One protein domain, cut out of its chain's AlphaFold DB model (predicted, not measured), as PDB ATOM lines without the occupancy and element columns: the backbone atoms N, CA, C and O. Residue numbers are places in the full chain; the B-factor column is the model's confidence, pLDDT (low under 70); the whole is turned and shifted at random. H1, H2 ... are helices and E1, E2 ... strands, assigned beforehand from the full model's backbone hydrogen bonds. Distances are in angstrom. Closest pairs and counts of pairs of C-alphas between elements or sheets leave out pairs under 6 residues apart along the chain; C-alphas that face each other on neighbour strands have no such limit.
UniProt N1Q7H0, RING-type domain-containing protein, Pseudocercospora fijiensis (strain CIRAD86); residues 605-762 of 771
ATOM      1  N   ILE A 605      35.553   8.589  31.771       71.25
ATOM      2  CA  ILE A 605      36.248   8.169  32.998       71.25
ATOM      3  C   ILE A 605      36.421   6.645  33.092       71.25
ATOM      4  O   ILE A 605      37.454   6.201  33.575       71.25
ATOM      5  N   LEU A 606      35.471   5.833  32.612       68.38
ATOM      6  CA  LEU A 606      35.638   4.375  32.600       68.38
ATOM      7  C   LEU A 606      36.655   3.943  31.549       68.38
ATOM      8  O   LEU A 606      37.494   3.103  31.853       68.38
ATOM      9  N   MET A 607      36.656   4.567  30.369       72.44
ATOM     10  CA  MET A 607      37.697   4.323  29.368       72.44
ATOM     11  C   MET A 607      39.083   4.743  29.883       72.44
ATOM     12  O   MET A 607      40.020   3.955  29.797       72.44
ATOM     13  N   ALA A 608      39.207   5.920  30.512       69.12
ATOM     14  CA  ALA A 608      40.456   6.364  31.132       69.12
ATOM     15  C   ALA A 608      40.900   5.441  32.281       69.12
ATOM     16  O   ALA A 608      42.056   5.039  32.324       69.12
ATOM     17  N   ALA A 609      39.995   5.050  33.184       66.38
ATOM     18  CA  ALA A 609      40.308   4.144  34.289       66.38
ATOM     19  C   ALA A 609      40.711   2.743  33.801       66.38
ATOM     20  O   ALA A 609      41.646   2.164  34.344       66.38
ATOM     21  N   LYS A 610      40.058   2.206  32.760       70.88
ATOM     22  CA  LYS A 610      40.445   0.935  32.124       70.88
ATOM     23  C   LYS A 610      41.814   1.018  31.454       70.88
ATOM     24  O   LYS A 610      42.608   0.099  31.621       70.88
ATOM     25  N   TYR A 611      42.080   2.102  30.720       64.94
ATOM     26  CA  TYR A 611      43.371   2.341  30.080       64.94
ATOM     27  C   TYR A 611      44.480   2.429  31.137       64.94
ATOM     28  O   TYR A 611      45.409   1.632  31.137       64.94
ATOM     29  N   ILE A 612      44.326   3.329  32.111       58.56
ATOM     30  CA  ILE A 612      45.348   3.610  33.124       58.56
ATOM     31  C   ILE A 612      45.564   2.410  34.054       58.56
ATOM     32  O   ILE A 612      46.703   2.100  34.370       58.56
ATOM     33  N   ARG A 613      44.521   1.657  34.440       57.66
ATOM     34  CA  ARG A 613      44.681   0.441  35.268       57.66
ATOM     35  C   ARG A 613      45.352  -0.726  34.521       57.66
ATOM     36  O   ARG A 613      45.698  -1.721  35.149       57.66
ATOM     37  N   LYS A 614      45.543  -0.623  33.199       56.12
ATOM     38  CA  LYS A 614      46.379  -1.546  32.416       56.12
ATOM     39  C   LYS A 614      47.878  -1.216  32.535       56.12
ATOM     40  O   LYS A 614      48.700  -2.074  32.240       56.12
ATOM     41  N   GLU A 615      48.219   0.002  32.960       48.19
ATOM     42  CA  GLU A 615      49.591   0.531  33.005       48.19
ATOM     43  C   GLU A 615      50.053   0.923  34.428       48.19
ATOM     44  O   GLU A 615      51.252   0.958  34.681       48.19
ATOM     45  N   ALA A 616      49.139   1.204  35.370       40.97
ATOM     46  CA  ALA A 616      49.469   1.760  36.686       40.97
ATOM     47  C   ALA A 616      48.483   1.406  37.825       40.97
ATOM     48  O   ALA A 616      47.321   1.042  37.622       40.97
ATOM     49  N   SER A 617      48.968   1.591  39.059       43.84
ATOM     50  CA  SER A 617      48.219   1.529  40.326       43.84
ATOM     51  C   SER A 617      46.984   2.456  40.361       43.84
ATOM     52  O   SER A 617      46.935   3.454  39.640       43.84
ATOM     53  N   PRO A 618      45.969   2.173  41.210       49.12
ATOM     54  CA  PRO A 618      44.706   2.916  41.217       49.12
ATOM     55  C   PRO A 618      44.894   4.413  41.509       49.12
ATOM     56  O   PRO A 618      45.207   4.813  42.631       49.12
ATOM     57  N   MET A 619      44.640   5.247  40.496       52.50
ATOM     58  CA  MET A 619      44.668   6.703  40.624       52.50
ATOM     59  C   MET A 619      43.629   7.209  41.628       52.50
ATOM     60  O   MET A 619      42.423   7.117  41.401       52.50
ATOM     61  N   TYR A 620      44.105   7.895  42.665       54.03
ATOM     62  CA  TYR A 620      43.298   8.883  43.371       54.03
ATOM     63  C   TYR A 620      43.222  10.146  42.506       54.03
ATOM     64  O   TYR A 620      44.244  10.777  42.238       54.03
ATOM     65  N   TYR A 621      42.021  10.570  42.098       61.72
ATOM     66  CA  TYR A 621      41.820  11.831  41.364       61.72
ATOM     67  C   TYR A 621      41.944  13.062  42.290       61.72
ATOM     68  O   TYR A 621      41.002  13.841  42.438       61.72
ATOM     69  N   GLY A 622      43.113  13.220  42.926       54.22
ATOM     70  CA  GLY A 622      43.371  14.046  44.111       54.22
ATOM     71  C   GLY A 622      42.740  15.439  44.095       54.22
ATOM     72  O   GLY A 622      41.998  15.800  45.009       54.22
ATOM     73  N   ASN A 623      42.981  16.195  43.023       62.19
ATOM     74  CA  ASN A 623      42.622  17.613  42.923       62.19
ATOM     75  C   ASN A 623      41.442  17.910  41.974       62.19
ATOM     76  O   ASN A 623      41.174  19.076  41.685       62.19
ATOM     77  N   ILE A 624      40.727  16.891  41.477       72.62
ATOM     78  CA  ILE A 624      39.643  17.076  40.496       72.62
ATOM     79  C   ILE A 624      38.277  17.135  41.197       72.62
ATOM     80  O   ILE A 624      37.907  16.241  41.961       72.62
ATOM     81  N   GLN A 625      37.500  18.182  40.899       75.50
ATOM     82  CA  GLN A 625      36.089  18.275  41.282       75.50
ATOM     83  C   GLN A 625      35.206  17.647  40.201       75.50
ATOM     84  O   GLN A 625      35.025  18.212  39.124       75.50
ATOM     85  N   TRP A 626      34.652  16.471  40.495       83.81
ATOM     86  CA  TRP A 626      33.815  15.728  39.553       83.81
ATOM     87  C   TRP A 626      32.367  16.222  39.573       83.81
ATOM     88  O   TRP A 626      31.693  16.148  40.600       83.81
ATOM     89  N   TYR A 627      31.869  16.691  38.428       84.56
ATOM     90  CA  TYR A 627      30.491  17.163  38.270       84.56
ATOM     91  C   TYR A 627      29.687  16.217  37.379       84.56
ATOM     92  O   TYR A 627      29.752  16.295  36.154       84.56
ATOM     93  N   PHE A 628      28.895  15.341  37.994       88.81
ATOM     94  CA  PHE A 628      28.008  14.432  37.273       88.81
ATOM     95  C   PHE A 628      26.704  15.147  36.931       88.81
ATOM     96  O   PHE A 628      25.790  15.217  37.756       88.81
ATOM     97  N   ARG A 629      26.622  15.711  35.723       88.56
ATOM     98  CA  ARG A 629      25.382  16.300  35.213       88.56
ATOM     99  C   ARG A 629      24.448  15.184  34.744       88.56
ATOM    100  O   ARG A 629      24.741  14.536  33.747       88.56
ATOM    101  N   ILE A 630      23.335  14.987  35.448       88.94
ATOM    102  CA  ILE A 630      22.334  13.965  35.110       88.94
ATOM    103  C   ILE A 630      21.194  14.630  34.309       88.94
ATOM    104  O   ILE A 630      20.754  15.715  34.706       88.94
ATOM    105  N   PRO A 631      20.741  14.049  33.178       83.50
ATOM    106  CA  PRO A 631      19.562  14.522  32.449       83.50
ATOM    107  C   PRO A 631      18.287  14.494  33.304       83.50
ATOM    108  O   PRO A 631      18.156  13.682  34.217       83.50
ATOM    109  N   ASP A 632      17.321  15.359  32.994       74.19
ATOM    110  CA  ASP A 632      16.021  15.330  33.667       74.19
ATOM    111  C   ASP A 632      15.075  14.341  32.972       74.19
ATOM    112  O   ASP A 632      14.573  14.601  31.880       74.19
ATOM    113  N   GLY A 633      14.804  13.220  33.635       78.31
ATOM    114  CA  GLY A 633      13.862  12.187  33.203       78.31
ATOM    115  C   GLY A 633      13.959  10.955  34.111       78.31
ATOM    116  O   GLY A 633      14.928  10.852  34.864       78.31
ATOM    117  N   PRO A 634      12.968  10.048  34.086       82.31
ATOM    118  CA  PRO A 634      13.026   8.813  34.859       82.31
ATOM    119  C   PRO A 634      14.111   7.866  34.322       82.31
ATOM    120  O   PRO A 634      14.300   7.753  33.113       82.31
ATOM    121  N   GLY A 635      14.809   7.178  35.221       86.00
ATOM    122  CA  GLY A 635      15.822   6.151  34.928       86.00
ATOM    123  C   GLY A 635      17.235   6.684  34.653       86.00
ATOM    124  O   GLY A 635      18.209   5.942  34.793       86.00
ATOM    125  N   PHE A 636      17.394   7.969  34.313       88.44
ATOM    126  CA  PHE A 636      18.716   8.557  34.057       88.44
ATOM    127  C   PHE A 636      19.607   8.615  35.305       88.44
ATOM    128  O   PHE A 636      20.833   8.577  35.175       88.44
ATOM    129  N   PHE A 637      19.032   8.701  36.510       90.50
ATOM    130  CA  PHE A 637      19.822   8.665  37.740       90.50
ATOM    131  C   PHE A 637      20.274   7.235  38.048       90.50
ATOM    132  O   PHE A 637      21.438   7.030  38.390       90.50
ATOM    133  N   GLU A 638      19.403   6.242  37.870       89.75
ATOM    134  CA  GLU A 638      19.761   4.828  38.045       89.75
ATOM    135  C   GLU A 638      20.847   4.379  37.047       89.75
ATOM    136  O   GLU A 638      21.854   3.798  37.454       89.75
ATOM    137  N   LEU A 639      20.739   4.767  35.770       90.31
ATOM    138  CA  LEU A 639      21.771   4.512  34.754       90.31
ATOM    139  C   LEU A 639      23.122   5.176  35.093       90.31
ATOM    140  O   LEU A 639      24.185   4.596  34.850       90.31
ATOM    141  N   ALA A 640      23.103   6.381  35.676       91.00
ATOM    142  CA  ALA A 640      24.315   7.045  36.154       91.00
ATOM    143  C   ALA A 640      24.941   6.307  37.353       91.00
ATOM    144  O   ALA A 640      26.166   6.184  37.419       91.00
ATOM    145  N   VAL A 641      24.121   5.762  38.260       92.44
ATOM    146  CA  VAL A 641      24.588   4.936  39.383       92.44
ATOM    147  C   VAL A 641      25.200   3.622  38.907       92.44
ATOM    148  O   VAL A 641      26.235   3.233  39.442       92.44
ATOM    149  N   GLU A 642      24.635   2.956  37.900       91.25
ATOM    150  CA  GLU A 642      25.232   1.723  37.370       91.25
ATOM    151  C   GLU A 642      26.602   2.006  36.735       91.25
ATOM    152  O   GLU A 642      27.590   1.334  37.040       91.25
ATOM    153  N   LYS A 643      26.707   3.105  35.973       89.81
ATOM    154  CA  LYS A 643      27.990   3.618  35.469       89.81
ATOM    155  C   LYS A 643      28.970   3.946  36.617       89.81
ATOM    156  O   LYS A 643      30.168   3.713  36.462       89.81
ATOM    157  N   TRP A 644      28.513   4.402  37.792       91.06
ATOM    158  CA  TRP A 644      29.367   4.536  38.988       91.06
ATOM    159  C   TRP A 644      29.713   3.201  39.663       91.06
ATOM    160  O   TRP A 644      30.828   3.077  40.165       91.06
ATOM    161  N   ARG A 645      28.835   2.183  39.657       92.50
ATOM    162  CA  ARG A 645      29.160   0.839  40.178       92.50
ATOM    163  C   ARG A 645      30.356   0.255  39.431       92.50
ATOM    164  O   ARG A 645      31.281  -0.242  40.070       92.50
ATOM    165  N   SER A 646      30.390   0.389  38.106       89.50
ATOM    166  CA  SER A 646      31.551  -0.007  37.302       89.50
ATOM    167  C   SER A 646      32.820   0.777  37.671       89.50
ATOM    168  O   SER A 646      33.895   0.185  37.728       89.50
ATOM    169  N   VAL A 647      32.724   2.082  37.980       87.38
ATOM    170  CA  VAL A 647      33.887   2.872  38.448       87.38
ATOM    171  C   VAL A 647      34.380   2.344  39.793       87.38
ATOM    172  O   VAL A 647      35.579   2.172  39.976       87.38
ATOM    173  N   VAL A 648      33.478   2.033  40.724       89.88
ATOM    174  CA  VAL A 648      33.831   1.506  42.051       89.88
ATOM    175  C   VAL A 648      34.459   0.110  41.972       89.88
ATOM    176  O   VAL A 648      35.410  -0.173  42.699       89.88
ATOM    177  N   ALA A 649      34.011  -0.745  41.048       88.00
ATOM    178  CA  ALA A 649      34.640  -2.043  40.789       88.00
ATOM    179  C   ALA A 649      36.071  -1.923  40.212       88.00
ATOM    180  O   ALA A 649      36.906  -2.804  40.430       88.00
ATOM    181  N   LEU A 650      36.378  -0.834  39.496       85.50
ATOM    182  CA  LEU A 650      37.708  -0.586  38.924       85.50
ATOM    183  C   LEU A 650      38.647   0.213  39.841       85.50
ATOM    184  O   LEU A 650      39.843  -0.059  39.873       85.50
ATOM    185  N   CYS A 651      38.126   1.187  40.581       84.00
ATOM    186  CA  CYS A 651      38.913   2.169  41.335       84.00
ATOM    187  C   CYS A 651      38.750   2.039  42.862       84.00
ATOM    188  O   CYS A 651      39.327   2.823  43.613       84.00
ATOM    189  N   GLY A 652      37.975   1.061  43.339       87.25
ATOM    190  CA  GLY A 652      37.689   0.862  44.758       87.25
ATOM    191  C   GLY A 652      36.603   1.803  45.306       87.25
ATOM    192  O   GLY A 652      35.985   2.567  44.564       87.25
ATOM    193  N   PRO A 653      36.337   1.763  46.626       87.75
ATOM    194  CA  PRO A 653      35.177   2.419  47.240       87.75
ATOM    195  C   PRO A 653      35.298   3.944  47.375       87.75
ATOM    196  O   PRO A 653      34.306   4.612  47.659       87.75
ATOM    197  N   ARG A 654      36.490   4.522  47.190       87.12
ATOM    198  CA  ARG A 654      36.724   5.975  47.286       87.12
ATOM    199  C   ARG A 654      37.479   6.507  46.062       87.12
ATOM    200  O   ARG A 654      38.590   7.010  46.203       87.12
ATOM    201  N   PRO A 655      36.891   6.407  44.855       83.31
ATOM    202  CA  PRO A 655      37.572   6.769  43.612       83.31
ATOM    203  C   PRO A 655      37.717   8.289  43.431       83.31
ATOM    204  O   PRO A 655      38.495   8.753  42.602       83.31
ATOM    205  N   PHE A 656      36.969   9.087  44.199       83.44
ATOM    206  CA  PHE A 656      36.940  10.544  44.103       83.44
ATOM    207  C   PHE A 656      37.373  11.167  45.427       83.44
ATOM    208  O   PHE A 656      36.847  10.805  46.474       83.44
ATOM    209  N   THR A 657      38.228  12.190  45.407       76.94
ATOM    210  CA  THR A 657      38.360  13.091  46.568       76.94
ATOM    211  C   THR A 657      37.140  13.999  46.696       76.94
ATOM    212  O   THR A 657      36.726  14.366  47.796       76.94
ATOM    213  N   SER A 658      36.505  14.334  45.568       77.06
ATOM    214  CA  SER A 658      35.276  15.116  45.552       77.06
ATOM    215  C   SER A 658      34.413  14.841  44.330       77.06
ATOM    216  O   SER A 658      34.900  14.801  43.202       77.06
ATOM    217  N   PHE A 659      33.107  14.702  44.557       86.19
ATOM    218  CA  PHE A 659      32.119  14.713  43.488       86.19
ATOM    219  C   PHE A 659      30.841  15.445  43.900       86.19
ATOM    220  O   PHE A 659      30.514  15.564  45.084       86.19
ATOM    221  N   GLN A 660      30.113  15.925  42.897       86.69
ATOM    222  CA  GLN A 660      28.796  16.522  43.021       86.69
ATOM    223  C   GLN A 660      27.920  16.086  41.844       86.69
ATOM    224  O   GLN A 660      28.259  16.276  40.679       86.69
ATOM    225  N   VAL A 661      26.758  15.534  42.167       90.69
ATOM    226  CA  VAL A 661      25.661  15.283  41.240       90.69
ATOM    227  C   VAL A 661      24.934  16.600  40.987       90.69
ATOM    228  O   VAL A 661      24.508  17.269  41.933       90.69
ATOM    229  N   TRP A 662      24.795  16.991  39.725       89.00
ATOM    230  CA  TRP A 662      24.166  18.245  39.321       89.00
ATOM    231  C   TRP A 662      22.938  17.990  38.451       89.00
ATOM    232  O   TRP A 662      23.034  17.410  37.371       89.00
ATOM    233  N   PHE A 663      21.789  18.477  38.916       88.00
ATOM    234  CA  PHE A 663      20.538  18.452  38.168       88.00
ATOM    235  C   PHE A 663      20.275  19.827  37.527       88.00
ATOM    236  O   PHE A 663      20.401  20.851  38.218       88.00
ATOM    237  N   PRO A 664      19.892  19.899  36.238       83.38
ATOM    238  CA  PRO A 664      19.446  21.142  35.616       83.38
ATOM    239  C   PRO A 664      18.241  21.733  36.371       83.38
ATOM    240  O   PRO A 664      17.312  21.042  36.778       83.38
ATOM    241  N   SER A 665      18.249  23.045  36.618       67.62
ATOM    242  CA  SER A 665      17.311  23.636  37.590       67.62
ATOM    243  C   SER A 665      15.865  23.776  37.108       67.62
ATOM    244  O   SER A 665      14.999  24.108  37.920       67.62
ATOM    245  N   GLU A 666      15.618  23.599  35.812       68.19
ATOM    246  CA  GLU A 666      14.338  23.905  35.163       68.19
ATOM    247  C   GLU A 666      13.392  22.696  35.200       68.19
ATOM    248  O   GLU A 666      12.213  22.857  35.521       68.19
ATOM    249  N   SER A 667      13.930  21.486  35.019       66.06
ATOM    250  CA  SER A 667      13.183  20.226  34.909       66.06
ATOM    251  C   SER A 667      13.466  19.200  36.023       66.06
ATOM    252  O   SER A 667      12.809  18.165  36.062       66.06
ATOM    253  N   PHE A 668      14.326  19.494  37.007       81.69
ATOM    254  CA  PHE A 668      14.560  18.603  38.157       81.69
ATOM    255  C   PHE A 668      13.293  18.358  39.002       81.69
ATOM    256  O   PHE A 668      12.908  19.192  39.834       81.69
ATOM    257  N   HIS A 669      12.639  17.206  38.843       84.06
ATOM    258  CA  HIS A 669      11.509  16.776  39.672       84.06
ATOM    259  C   HIS A 669      11.971  15.824  40.782       84.06
ATOM    260  O   HIS A 669      12.258  14.654  40.544       84.06
ATOM    261  N   LEU A 670      11.991  16.332  42.025       86.56
ATOM    262  CA  LEU A 670      12.402  15.563  43.207       86.56
ATOM    263  C   LEU A 670      11.628  14.246  43.344       86.56
ATOM    264  O   LEU A 670      12.205  13.278  43.807       86.56
ATOM    265  N   GLU A 671      10.351  14.203  42.962       86.38
ATOM    266  CA  GLU A 671       9.480  13.037  43.161       86.38
ATOM    267  C   GLU A 671       9.837  11.822  42.294       86.38
ATOM    268  O   GLU A 671       9.538  10.714  42.733       86.38
ATOM    269  N   HIS A 672      10.494  12.026  41.141       84.88
ATOM    270  CA  HIS A 672      11.023  10.949  40.290       84.88
ATOM    271  C   HIS A 672      12.356  10.448  40.873       84.88
ATOM    272  O   HIS A 672      12.493   9.299  41.285       84.88
ATOM    273  N   VAL A 673      13.301  11.380  41.053       88.12
ATOM    274  CA  VAL A 673      14.655  11.109  41.565       88.12
ATOM    275  C   VAL A 673      14.638  10.502  42.977       88.12
ATOM    276  O   VAL A 673      15.575   9.806  43.355       88.12
ATOM    277  N   LEU A 674      13.587  10.727  43.775       90.38
ATOM    278  CA  LEU A 674      13.488  10.192  45.138       90.38
ATOM    279  C   LEU A 674      13.515   8.658  45.201       90.38
ATOM    280  O   LEU A 674      13.973   8.123  46.206       90.38
ATOM    281  N   GLU A 675      13.008   7.969  44.176       89.94
ATOM    282  CA  GLU A 675      12.983   6.502  44.129       89.94
ATOM    283  C   GLU A 675      14.269   5.954  43.496       89.94
ATOM    284  O   GLU A 675      14.907   5.096  44.100       89.94
ATOM    285  N   GLU A 676      14.747   6.540  42.393       92.25
ATOM    286  CA  GLU A 676      16.031   6.178  41.757       92.25
ATOM    287  C   GLU A 676      17.247   6.366  42.684       92.25
ATOM    288  O   GLU A 676      18.244   5.649  42.590       92.25
ATOM    289  N   VAL A 677      17.166   7.289  43.648       93.56
ATOM    290  CA  VAL A 677      18.189   7.468  44.692       93.56
ATOM    291  C   VAL A 677      18.379   6.217  45.558       93.56
ATOM    292  O   VAL A 677      19.442   6.078  46.166       93.56
ATOM    293  N   TYR A 678      17.440   5.263  45.556       95.75
ATOM    294  CA  TYR A 678      17.652   3.947  46.160       95.75
ATOM    295  C   TYR A 678      18.869   3.224  45.574       95.75
ATOM    296  O   TYR A 678      19.651   2.655  46.333       95.75
ATOM    297  N   ALA A 679      19.093   3.311  44.257       94.81
ATOM    298  CA  ALA A 679      20.244   2.691  43.607       94.81
ATOM    299  C   ALA A 679      21.564   3.233  44.182       94.81
ATOM    300  O   ALA A 679      22.464   2.461  44.515       94.81
ATOM    301  N   LEU A 680      21.669   4.557  44.376       94.69
ATOM    302  CA  LEU A 680      22.846   5.172  45.001       94.69
ATOM    303  C   LEU A 680      22.967   4.774  46.476       94.69
ATOM    304  O   LEU A 680      24.059   4.459  46.935       94.69
ATOM    305  N   VAL A 681      21.864   4.767  47.226       95.56
ATOM    306  CA  VAL A 681      21.854   4.349  48.638       95.56
ATOM    307  C   VAL A 681      22.335   2.905  48.794       95.56
ATOM    308  O   VAL A 681      23.137   2.631  49.689       95.56
ATOM    309  N   LYS A 682      21.927   2.015  47.885       96.25
ATOM    310  CA  LYS A 682      22.409   0.637  47.793       96.25
ATOM    311  C   LYS A 682      23.885   0.562  47.388       96.25
ATOM    312  O   LYS A 682      24.647  -0.130  48.047       96.25
ATOM    313  N   LEU A 683      24.339   1.327  46.390       95.19
ATOM    314  CA  LEU A 683      25.762   1.379  46.020       95.19
ATOM    315  C   LEU A 683      26.647   1.817  47.204       95.19
ATOM    316  O   LEU A 683      27.679   1.196  47.465       95.19
ATOM    317  N   ILE A 684      26.229   2.847  47.948       94.25
ATOM    318  CA  ILE A 684      26.917   3.342  49.154       94.25
ATOM    319  C   ILE A 684      26.932   2.280  50.256       94.25
ATOM    320  O   ILE A 684      27.953   2.118  50.921       94.25
ATOM    321  N   HIS A 685      25.830   1.554  50.439       95.44
ATOM    322  CA  HIS A 685      25.732   0.452  51.390       95.44
ATOM    323  C   HIS A 685      26.698  -0.693  51.039       95.44
ATOM    324  O   HIS A 685      27.598  -1.007  51.817       95.44
ATOM    325  N   ASP A 686      26.539  -1.257  49.841       94.44
ATOM    326  CA  ASP A 686      27.186  -2.495  49.403       94.44
ATOM    327  C   ASP A 686      28.704  -2.322  49.259       94.44
ATOM    328  O   ASP A 686      29.483  -3.170  49.689       94.44
ATOM    329  N   THR A 687      29.141  -1.200  48.680       92.69
ATOM    330  CA  THR A 687      30.562  -0.966  48.365       92.69
ATOM    331  C   THR A 687      31.252  -0.015  49.338       92.69
ATOM    332  O   THR A 687      32.457  -0.125  49.558       92.69
ATOM    333  N   GLY A 688      30.517   0.919  49.948       89.38
ATOM    334  CA  GLY A 688      31.109   2.058  50.650       89.38
ATOM    335  C   GLY A 688      31.452   3.255  49.769       89.38
ATOM    336  O   GLY A 688      32.294   4.047  50.185       89.38
ATOM    337  N   PHE A 689      30.838   3.371  48.585       90.62
ATOM    338  CA  PHE A 689      31.060   4.465  47.637       90.62
ATOM    339  C   PHE A 689      30.970   5.851  48.297       90.62
ATOM    340  O   PHE A 689      29.893   6.311  48.673       90.62
ATOM    341  N   GLU A 690      32.099   6.544  48.425       83.69
ATOM    342  CA  GLU A 690      32.173   7.863  49.057       83.69
ATOM    343  C   GLU A 690      33.237   8.766  48.418       83.69
ATOM    344  O   GLU A 690      34.214   8.264  47.859       83.69
ATOM    345  N   PRO A 691      33.116  10.104  48.548       77.81
ATOM    346  CA  PRO A 691      34.277  10.973  48.407       77.81
ATOM    347  C   PRO A 691      35.260  10.741  49.569       77.81
ATOM    348  O   PRO A 691      34.828  10.517  50.703       77.81
ATOM    349  N   ASP A 692      36.569  10.832  49.325       71.00
ATOM    350  CA  ASP A 692      37.580  10.661  50.377       71.00
ATOM    351  C   ASP A 692      37.411  11.711  51.505       71.00
ATOM    352  O   ASP A 692      37.486  12.920  51.238       71.00
ATOM    353  N   PRO A 693      37.205  11.300  52.775       62.72
ATOM    354  CA  PRO A 693      37.106  12.224  53.904       62.72
ATOM    355  C   PRO A 693      38.375  13.056  54.155       62.72
ATOM    356  O   PRO A 693      38.264  14.098  54.801       62.72
ATOM    357  N   LYS A 694      39.550  12.661  53.637       62.78
ATOM    358  CA  LYS A 694      40.784  13.469  53.682       62.78
ATOM    359  C   LYS A 694      40.674  14.777  52.893       62.78
ATOM    360  O   LYS A 694      41.453  15.698  53.128       62.78
ATOM    361  N   TYR A 695      39.730  14.892  51.956       55.94
ATOM    362  CA  TYR A 695      39.594  16.099  51.149       55.94
ATOM    363  C   TYR A 695      39.204  17.311  52.011       55.94
ATOM    364  O   TYR A 695      38.119  17.350  52.601       55.94
ATOM    365  N   VAL A 696      40.010  18.375  51.971       52.22
ATOM    366  CA  VAL A 696      39.675  19.730  52.447       52.22
ATOM    367  C   VAL A 696      39.805  20.691  51.251       52.22
ATOM    368  O   VAL A 696      40.815  20.629  50.559       52.22
ATOM    369  N   PRO A 697      38.805  21.532  50.919       51.72
ATOM    370  CA  PRO A 697      38.869  22.420  49.765       51.72
ATOM    371  C   PRO A 697      39.508  23.753  50.157       51.72
ATOM    372  O   PRO A 697      39.350  24.221  51.282       51.72
ATOM    373  N   GLY A 698      40.068  24.461  49.179       48.94
ATOM    374  CA  GLY A 698      40.362  25.893  49.306       48.94
ATOM    375  C   GLY A 698      39.113  26.796  49.334       48.94
ATOM    376  O   GLY A 698      39.214  27.958  48.963       48.94
ATOM    377  N   ASP A 699      37.931  26.293  49.723       60.31
ATOM    378  CA  ASP A 699      36.667  27.056  49.739       60.31
ATOM    379  C   ASP A 699      36.483  27.911  51.008       60.31
ATOM    380  O   ASP A 699      35.441  28.541  51.186       60.31
ATOM    381  N   GLY A 700      37.483  27.929  51.897       62.44
ATOM    382  CA  GLY A 700      37.475  28.686  53.151       62.44
ATOM    383  C   GLY A 700      36.494  28.158  54.205       62.44
ATOM    384  O   GLY A 700      36.297  28.801  55.237       62.44
ATOM    385  N   VAL A 701      35.854  27.006  53.974       65.19
ATOM    386  CA  VAL A 701      34.857  26.452  54.894       65.19
ATOM    387  C   VAL A 701      35.530  25.582  55.947       65.19
ATOM    388  O   VAL A 701      36.237  24.629  55.627       65.19
ATOM    389  N   ARG A 702      35.252  25.890  57.222       68.56
ATOM    390  CA  ARG A 702      35.797  25.166  58.380       68.56
ATOM    391  C   ARG A 702      35.667  23.636  58.239       68.56
ATOM    392  O   ARG A 702      34.564  23.168  57.913       68.56
ATOM    393  N   PRO A 703      36.724  22.856  58.543       66.94
ATOM    394  CA  PRO A 703      36.720  21.399  58.418       66.94
ATOM    395  C   PRO A 703      35.527  20.717  59.095       66.94
ATOM    396  O   PRO A 703      34.900  19.860  58.485       66.94
ATOM    397  N   GLU A 704      35.128  21.137  60.297       72.12
ATOM    398  CA  GLU A 704      33.999  20.545  61.040       72.12
ATOM    399  C   GLU A 704      32.651  20.766  60.328       72.12
ATOM    400  O   GLU A 704      31.793  19.877  60.286       72.12
ATOM    401  N   VAL A 705      32.461  21.952  59.735       68.81
ATOM    402  CA  VAL A 705      31.273  22.287  58.930       68.81
ATOM    403  C   VAL A 705      31.257  21.440  57.662       68.81
ATOM    404  O   VAL A 705      30.199  20.942  57.264       68.81
ATOM    405  N   LYS A 706      32.425  21.216  57.046       69.06
ATOM    406  CA  LYS A 706      32.534  20.341  55.881       69.06
ATOM    407  C   LYS A 706      32.330  18.870  56.234       69.06
ATOM    408  O   LYS A 706      31.540  18.233  55.552       69.06
ATOM    409  N   ALA A 707      32.939  18.343  57.293       67.19
ATOM    410  CA  ALA A 707      32.747  16.968  57.753       67.19
ATOM    411  C   ALA A 707      31.258  16.689  58.016       67.19
ATOM    412  O   ALA A 707      30.694  15.735  57.480       67.19
ATOM    413  N   ARG A 708      30.569  17.608  58.708       71.50
ATOM    414  CA  ARG A 708      29.107  17.568  58.896       71.50
ATOM    415  C   ARG A 708      28.339  17.645  57.569       71.50
ATOM    416  O   ARG A 708      27.304  16.996  57.415       71.50
ATOM    417  N   SER A 709      28.825  18.407  56.588       67.69
ATOM    418  CA  SER A 709      28.210  18.518  55.258       67.69
ATOM    419  C   SER A 709      28.488  17.328  54.326       67.69
ATOM    420  O   SER A 709      27.675  17.087  53.430       67.69
ATOM    421  N   ILE A 710      29.601  16.613  54.514       69.62
ATOM    422  CA  ILE A 710      29.901  15.332  53.867       69.62
ATOM    423  C   ILE A 710      28.984  14.283  54.484       69.62
ATOM    424  O   ILE A 710      28.184  13.707  53.753       69.62
ATOM    425  N   ALA A 711      29.011  14.113  55.813       71.25
ATOM    426  CA  ALA A 711      28.227  13.126  56.561       71.25
ATOM    427  C   ALA A 711      26.707  13.253  56.349       71.25
ATOM    428  O   ALA A 711      26.017  12.248  56.194       71.25
ATOM    429  N   SER A 712      26.185  14.481  56.240       76.19
ATOM    430  CA  SER A 712      24.771  14.741  55.907       76.19
ATOM    431  C   SER A 712      24.429  14.625  54.415       76.19
ATOM    432  O   SER A 712      23.302  14.933  54.037       76.19
ATOM    433  N   GLY A 713      25.390  14.286  53.546       80.31
ATOM    434  CA  GLY A 713      25.221  14.095  52.096       80.31
ATOM    435  C   GLY A 713      24.834  15.350  51.298       80.31
ATOM    436  O   GLY A 713      24.907  15.357  50.074       80.31
ATOM    437  N   ARG A 714      24.454  16.446  51.963       81.44
ATOM    438  CA  ARG A 714      23.805  17.622  51.363       81.44
ATOM    439  C   ARG A 714      24.642  18.341  50.298       81.44
ATOM    440  O   ARG A 714      24.065  18.984  49.429       81.44
ATOM    441  N   ARG A 715      25.978  18.256  50.352       82.19
ATOM    442  CA  ARG A 715      26.872  18.844  49.329       82.19
ATOM    443  C   ARG A 715      27.041  17.978  48.075       82.19
ATOM    444  O   ARG A 715      27.486  18.511  47.062       82.19
ATOM    445  N   LEU A 716      26.656  16.699  48.120       86.25
ATOM    446  CA  LEU A 716      26.723  15.798  46.964       86.25
ATOM    447  C   LEU A 716      25.683  16.140  45.894       86.25
ATOM    448  O   LEU A 716      25.871  15.752  44.752       86.25
ATOM    449  N   PHE A 717      24.608  16.862  46.230       89.00
ATOM    450  CA  PHE A 717      23.513  17.147  45.301       89.00
ATOM    451  C   PHE A 717      23.330  18.648  45.080       89.00
ATOM    452  O   PHE A 717      22.876  19.378  45.963       89.00
ATOM    453  N   ASN A 718      23.607  19.106  43.864       87.44
ATOM    454  CA  ASN A 718      23.232  20.429  43.393       87.44
ATOM    455  C   ASN A 718      21.871  20.343  42.690       87.44
ATOM    456  O   ASN A 718      21.774  20.047  41.503       87.44
ATOM    457  N   THR A 719      20.808  20.597  43.455       85.69
ATOM    458  CA  THR A 719      19.406  20.592  42.994       85.69
ATOM    459  C   THR A 719      18.936  21.970  42.498       85.69
ATOM    460  O   THR A 719      17.751  22.312  42.605       85.69
ATOM    461  N   GLY A 720      19.868  22.815  42.044       82.94
ATOM    462  CA  GLY A 720      19.592  24.162  41.550       82.94
ATOM    463  C   GLY A 720      18.775  25.023  42.525       82.94
ATOM    464  O   GLY A 720      19.061  25.104  43.720       82.94
ATOM    465  N   ARG A 721      17.722  25.675  42.015       75.56
ATOM    466  CA  ARG A 721      16.885  26.611  42.792       75.56
ATOM    467  C   ARG A 721      15.883  25.939  43.748       75.56
ATOM    468  O   ARG A 721      15.282  26.643  44.563       75.56
ATOM    469  N   LYS A 722      15.681  24.611  43.702       78.69
ATOM    470  CA  LYS A 722      14.662  23.919  44.526       78.69
ATOM    471  C   LYS A 722      15.135  23.755  45.982       78.69
ATOM    472  O   LYS A 722      15.682  22.725  46.381       78.69
ATOM    473  N   ARG A 723      14.925  24.813  46.785       76.94
ATOM    474  CA  ARG A 723      15.278  24.896  48.217       76.94
ATOM    475  C   ARG A 723      14.829  23.642  48.981       76.94
ATOM    476  O   ARG A 723      13.657  23.280  48.974       76.94
ATOM    477  N   GLY A 724      15.770  23.013  49.684       83.75
ATOM    478  CA  GLY A 724      15.521  21.856  50.550       83.75
ATOM    479  C   GLY A 724      15.643  20.482  49.881       83.75
ATOM    480  O   GLY A 724      15.862  19.516  50.605       83.75
ATOM    481  N   ALA A 725      15.599  20.371  48.546       88.25
ATOM    482  CA  ALA A 725      15.700  19.074  47.864       88.25
ATOM    483  C   ALA A 725      17.039  18.365  48.152       88.25
ATOM    484  O   ALA A 725      17.036  17.244  48.655       88.25
ATOM    485  N   ALA A 726      18.172  19.061  48.004       87.56
ATOM    486  CA  ALA A 726      19.492  18.561  48.410       87.56
ATOM    487  C   ALA A 726      19.592  18.132  49.895       87.56
ATOM    488  O   ALA A 726      20.428  17.303  50.244       87.56
ATOM    489  N   SER A 727      18.740  18.660  50.786       89.12
ATOM    490  CA  SER A 727      18.697  18.231  52.194       89.12
ATOM    491  C   SER A 727      17.915  16.932  52.401       89.12
ATOM    492  O   SER A 727      18.159  16.242  53.387       89.12
ATOM    493  N   ILE A 728      16.974  16.614  51.509       91.94
ATOM    494  CA  ILE A 728      16.247  15.340  51.497       91.94
ATOM    495  C   ILE A 728      17.155  14.271  50.878       91.94
ATOM    496  O   ILE A 728      17.421  13.261  51.519       91.94
ATOM    497  N   LEU A 729      17.740  14.542  49.707       92.31
ATOM    498  CA  LEU A 729      18.699  13.633  49.062       92.31
ATOM    499  C   LEU A 729      19.927  13.345  49.946       92.31
ATOM    500  O   LEU A 729      20.389  12.209  50.030       92.31
ATOM    501  N   GLY A 730      20.409  14.342  50.697       91.12
ATOM    502  CA  GLY A 730      21.469  14.143  51.686       91.12
ATOM    503  C   GLY A 730      21.100  13.171  52.818       91.12
ATOM    504  O   GLY A 730      21.931  12.354  53.213       91.12
ATOM    505  N   ARG A 731      19.844  13.186  53.296       92.00
ATOM    506  CA  ARG A 731      19.346  12.215  54.290       92.00
ATOM    507  C   ARG A 731      19.274  10.796  53.730       92.00
ATOM    508  O   ARG A 731      19.632   9.869  54.445       92.00
ATOM    509  N   ALA A 732      18.897  10.625  52.462       93.94
ATOM    510  CA  ALA A 732      18.940   9.317  51.804       93.94
ATOM    511  C   ALA A 732      20.368   8.735  51.813       93.94
ATOM    512  O   ALA A 732      20.578   7.603  52.240       93.94
ATOM    513  N   VAL A 733      21.372   9.541  51.455       93.38
ATOM    514  CA  VAL A 733      22.789   9.143  51.551       93.38
ATOM    515  C   VAL A 733      23.213   8.833  52.996       93.38
ATOM    516  O   VAL A 733      23.930   7.861  53.233       93.38
ATOM    517  N   ALA A 734      22.753   9.613  53.980       91.00
ATOM    518  CA  ALA A 734      23.018   9.332  55.393       91.00
ATOM    519  C   ALA A 734      22.388   8.001  55.860       91.00
ATOM    520  O   ALA A 734      23.002   7.289  56.653       91.00
ATOM    521  N   LEU A 735      21.218   7.624  55.327       93.62
ATOM    522  CA  LEU A 735      20.580   6.330  55.579       93.62
ATOM    523  C   LEU A 735      21.420   5.164  55.030       93.62
ATOM    524  O   LEU A 735      21.631   4.197  55.752       93.62
ATOM    525  N   GLY A 736      21.963   5.276  53.811       93.69
ATOM    526  CA  GLY A 736      22.859   4.256  53.234       93.69
ATOM    527  C   GLY A 736      24.140   4.050  54.049       93.69
ATOM    528  O   GLY A 736      24.523   2.920  54.346       93.69
ATOM    529  N   ARG A 737      24.754   5.147  54.515       92.12
ATOM    530  CA  ARG A 737      25.894   5.098  55.451       92.12
ATOM    531  C   ARG A 737      25.545   4.434  56.774       92.12
ATOM    532  O   ARG A 737      26.320   3.619  57.261       92.12
ATOM    533  N   ARG A 738      24.398   4.795  57.361       92.31
ATOM    534  CA  ARG A 738      23.926   4.212  58.620       92.31
ATOM    535  C   ARG A 738      23.701   2.711  58.468       92.31
ATOM    536  O   ARG A 738      24.173   1.948  59.300       92.31
ATOM    537  N   ALA A 739      23.032   2.307  57.392       95.06
ATOM    538  CA  ALA A 739      22.789   0.911  57.075       95.06
ATOM    539  C   ALA A 739      24.097   0.116  56.959       95.06
ATOM    540  O   ALA A 739      24.185  -0.972  57.517       95.06
ATOM    541  N   ARG A 740      25.135   0.693  56.336       93.94
ATOM    542  CA  ARG A 740      26.471   0.081  56.265       93.94
ATOM    543  C   ARG A 740      27.150  -0.002  57.632       93.94
ATOM    544  O   ARG A 740      27.666  -1.048  57.993       93.94
ATOM    545  N   ALA A 741      27.138   1.082  58.409       91.94
ATOM    546  CA  ALA A 741      27.768   1.130  59.732       91.94
ATOM    547  C   ALA A 741      27.096   0.201  60.764       91.94
ATOM    548  O   ALA A 741      27.741  -0.231  61.715       91.94
ATOM    549  N   GLU A 742      25.813  -0.111  60.574       94.94
ATOM    550  CA  GLU A 742      25.034  -1.043  61.397       94.94
ATOM    551  C   GLU A 742      24.811  -2.417  60.721       94.94
ATOM    552  O   GLU A 742      23.987  -3.191  61.210       94.94
ATOM    553  N   ASN A 743      25.495  -2.716  59.604       95.25
ATOM    554  CA  ASN A 743      25.384  -3.960  58.820       95.25
ATOM    555  C   ASN A 743      23.929  -4.435  58.594       95.25
ATOM    556  O   ASN A 743      23.538  -5.536  58.985       95.25
ATOM    557  N   TRP A 744      23.086  -3.584  58.005       97.00
ATOM    558  CA  TRP A 744      21.686  -3.919  57.717       97.00
ATOM    559  C   TRP A 744      21.556  -4.937  56.570       97.00
ATOM    560  O   TRP A 744      22.337  -4.939  55.623       97.00
ATOM    561  N   SER A 745      20.507  -5.766  56.604       97.25
ATOM    562  CA  SER A 745      20.116  -6.557  55.432       97.25
ATOM    563  C   SER A 745      19.553  -5.656  54.324       97.25
ATOM    564  O   SER A 745      19.014  -4.577  54.590       97.25
ATOM    565  N   GLN A 746      19.617  -6.128  53.073       94.94
ATOM    566  CA  GLN A 746      19.006  -5.455  51.914       94.94
ATOM    567  C   GLN A 746      17.508  -5.185  52.134       94.94
ATOM    568  O   GLN A 746      17.007  -4.121  51.786       94.94
ATOM    569  N   GLU A 747      16.805  -6.123  52.771       96.25
ATOM    570  CA  GLU A 747      15.385  -6.017  53.117       96.25
ATOM    571  C   GLU A 747      15.128  -4.892  54.126       96.25
ATOM    572  O   GLU A 747      14.272  -4.040  53.900       96.25
ATOM    573  N   LYS A 748      15.921  -4.830  55.207       96.06
ATOM    574  CA  LYS A 748      15.850  -3.764  56.217       96.06
ATOM    575  C   LYS A 748      16.183  -2.400  55.607       96.06
ATOM    576  O   LYS A 748      15.549  -1.401  55.948       96.06
ATOM    577  N   LEU A 749      17.141  -2.343  54.679       96.19
ATOM    578  CA  LEU A 749      17.452  -1.135  53.917       96.19
ATOM    579  C   LEU A 749      16.272  -0.711  53.025       96.19
ATOM    580  O   LEU A 749      15.884   0.457  53.067       96.19
ATOM    581  N   ALA A 750      15.652  -1.638  52.292       96.25
ATOM    582  CA  ALA A 750      14.478  -1.376  51.456       96.25
ATOM    583  C   ALA A 750      13.252  -0.927  52.279       96.25
ATOM    584  O   ALA A 750      12.607   0.067  51.943       96.25
ATOM    585  N   GLU A 751      12.956  -1.596  53.396       96.00
ATOM    586  CA  GLU A 751      11.872  -1.261  54.331       96.00
ATOM    587  C   GLU A 751      12.027   0.175  54.860       96.00
ATOM    588  O   GLU A 751      11.108   1.007  54.758       96.00
ATOM    589  N   ARG A 752      13.232   0.499  55.346       95.56
ATOM    590  CA  ARG A 752      13.585   1.818  55.884       95.56
ATOM    591  C   ARG A 752      13.632   2.891  54.805       95.56
ATOM    592  O   ARG A 752      13.170   4.003  55.060       95.56
ATOM    593  N   PHE A 753      14.088   2.572  53.594       95.94
ATOM    594  CA  PHE A 753      14.040   3.491  52.458       95.94
ATOM    595  C   PHE A 753      12.599   3.746  51.983       95.94
ATOM    596  O   PHE A 753      12.235   4.892  51.731       95.94
ATOM    597  N   SER A 754      11.722   2.735  51.971       95.38
ATOM    598  CA  SER A 754      10.293   2.937  51.681       95.38
ATOM    599  C   SER A 754       9.649   3.889  52.699       95.38
ATOM    600  O   SER A 754       8.819   4.729  52.349       95.38
ATOM    601  N   THR A 755      10.063   3.792  53.965       94.56
ATOM    602  CA  THR A 755       9.611   4.667  55.052       94.56
ATOM    603  C   THR A 755      10.165   6.083  54.883       94.56
ATOM    604  O   THR A 755       9.406   7.047  54.978       94.56
ATOM    605  N   PHE A 756      11.444   6.220  54.524       94.62
ATOM    606  CA  PHE A 756      12.056   7.488  54.126       94.62
ATOM    607  C   PHE A 756      11.281   8.167  52.978       94.62
ATOM    608  O   PHE A 756      10.915   9.334  53.107       94.62
ATOM    609  N   VAL A 757      10.954   7.439  51.903       94.31
ATOM    610  CA  VAL A 757      10.182   7.940  50.747       94.31
ATOM    611  C   VAL A 757       8.793   8.435  51.168       94.31
ATOM    612  O   VAL A 757       8.405   9.556  50.825       94.31
ATOM    613  N   LYS A 758       8.062   7.649  51.974       93.31
ATOM    614  CA  LYS A 758       6.742   8.024  52.526       93.31
ATOM    615  C   LYS A 758       6.820   9.316  53.355       93.31
ATOM    616  O   LYS A 758       5.978  10.201  53.204       93.31
ATOM    617  N   VAL A 759       7.849   9.465  54.193       92.50
ATOM    618  CA  VAL A 759       8.065  10.660  55.031       92.50
ATOM    619  C   VAL A 759       8.496  11.873  54.203       92.50
ATOM    620  O   VAL A 759       7.997  12.975  54.434       92.50
ATOM    621  N   ALA A 760       9.364  11.690  53.208       90.94
ATOM    622  CA  ALA A 760       9.845  12.746  52.320       90.94
ATOM    623  C   ALA A 760       8.736  13.327  51.423       90.94
ATOM    624  O   ALA A 760       8.693  14.544  51.223       90.94
ATOM    625  N   ARG A 761       7.810  12.479  50.944       90.44
ATOM    626  CA  ARG A 761       6.575  12.888  50.244       90.44
ATOM    627  C   ARG A 761       5.518  13.485  51.196       90.44
ATOM    628  O   ARG A 761       4.589  14.156  50.745       90.44
ATOM    629  N   SER A 762       5.645  13.303  52.516       89.50
ATOM    630  CA  SER A 762       4.710  13.876  53.494       89.50
ATOM    631  C   SER A 762       4.855  15.401  53.621       89.50
ATOM    632  O   SER A 762       5.954  15.959  53.643       89.50
TER     633      SER A 762
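AT A GLANCE: This is residues 605 to 762 of the 771 residues of the protein "RING-type domain-containing protein" of Pseudocercospora fijiensis (strain CIRAD86) (UniProt N1Q7H0). Three long helices, H2, H3 and H5, lie side by side with H3 in the middle, and a fourth, H6, folds back along H5 and H3. A small sheet of two strands, E1 and E2, lies over one side of H2 and H3, while H1 extends the body beyond one end of H2 and H4 sits on long loops close to H5. The printed part has 158 residues, mostly helix, in the order H1 E1 H2 E2 H3 H4 H5 H6; the sheet is parallel, in the order E1, E2. It is compact, with a radius of gyration of the C-alphas of 15.6 A and spans of 50 by 37 by 31 A.

HOW THE PARTS SIT: Begin with H1, residues 605 to 612, which touches H2, residues 636 to 651, the same way at a shallow tilt of 15 degrees; the closest C-alphas, Leu 606 and Val 647, are 6.3 A apart, and H2 touches with residues 646 to 651 alone. E1, residues 625 to 629, and E2, residues 658 to 662, are parallel neighbours at 21 degrees; look for N 628 and O 660 at 2.9 A and N 660 and O 626 at 2.8 A. E1, H2 and E2 form a strand-helix-strand unit, two parallel strands joined through a helix, with a right-handed crossover. Residues 661 to 662 of E2 also pair, parallel, with residues 717 to 718. H3, residues 670 to 687, is the hub and touches H2, with C-alphas 638 and 676 closest at 5.4 A. H3 also touches H5, residues 725 to 741, at a shallow tilt of 25 degrees, the same way, with C-alphas 681 and 736 closest at 4.7 A. H5 and H6, residues 746 to 761, form a helical hairpin, with C-alphas 739 and 749 closest at 6.5 A; H3, H5 and H6 make a bundle, a group of helices that touch each other at shallow tilts. H4, residues 703 to 711, is close to but not clearly touching H5, with C-alphas 711 and 734 closest at 6.5 A. Every O i to N i+4 pair is within hydrogen-bond range in H1, H2, H4, H5 and H6, and 9 of 14 are in H3.

IN THESE COORDINATES: Find C-alpha 605 at (36.248, 8.169, 32.998), where H1 begins. H2 is 22.4 A long, H3 25.1 A, H5 24.7 A and H6 22.2 A. H3 has a kink of 32 degrees near residue 677. H6 ends at C-alpha 761, (6.575, 12.888, 50.244).

THE WHOLE: The C-alphas farthest apart, those of Glu 615 and Ser 762, are 51.1 A apart. The printed part has no cut. The links H1 to E1, H3 to H4 and H4 to H5 are long. Mean pLDDT of the printed part is 81.8; 35 residues are under 70, among them 611 to 623 and 693 to 703.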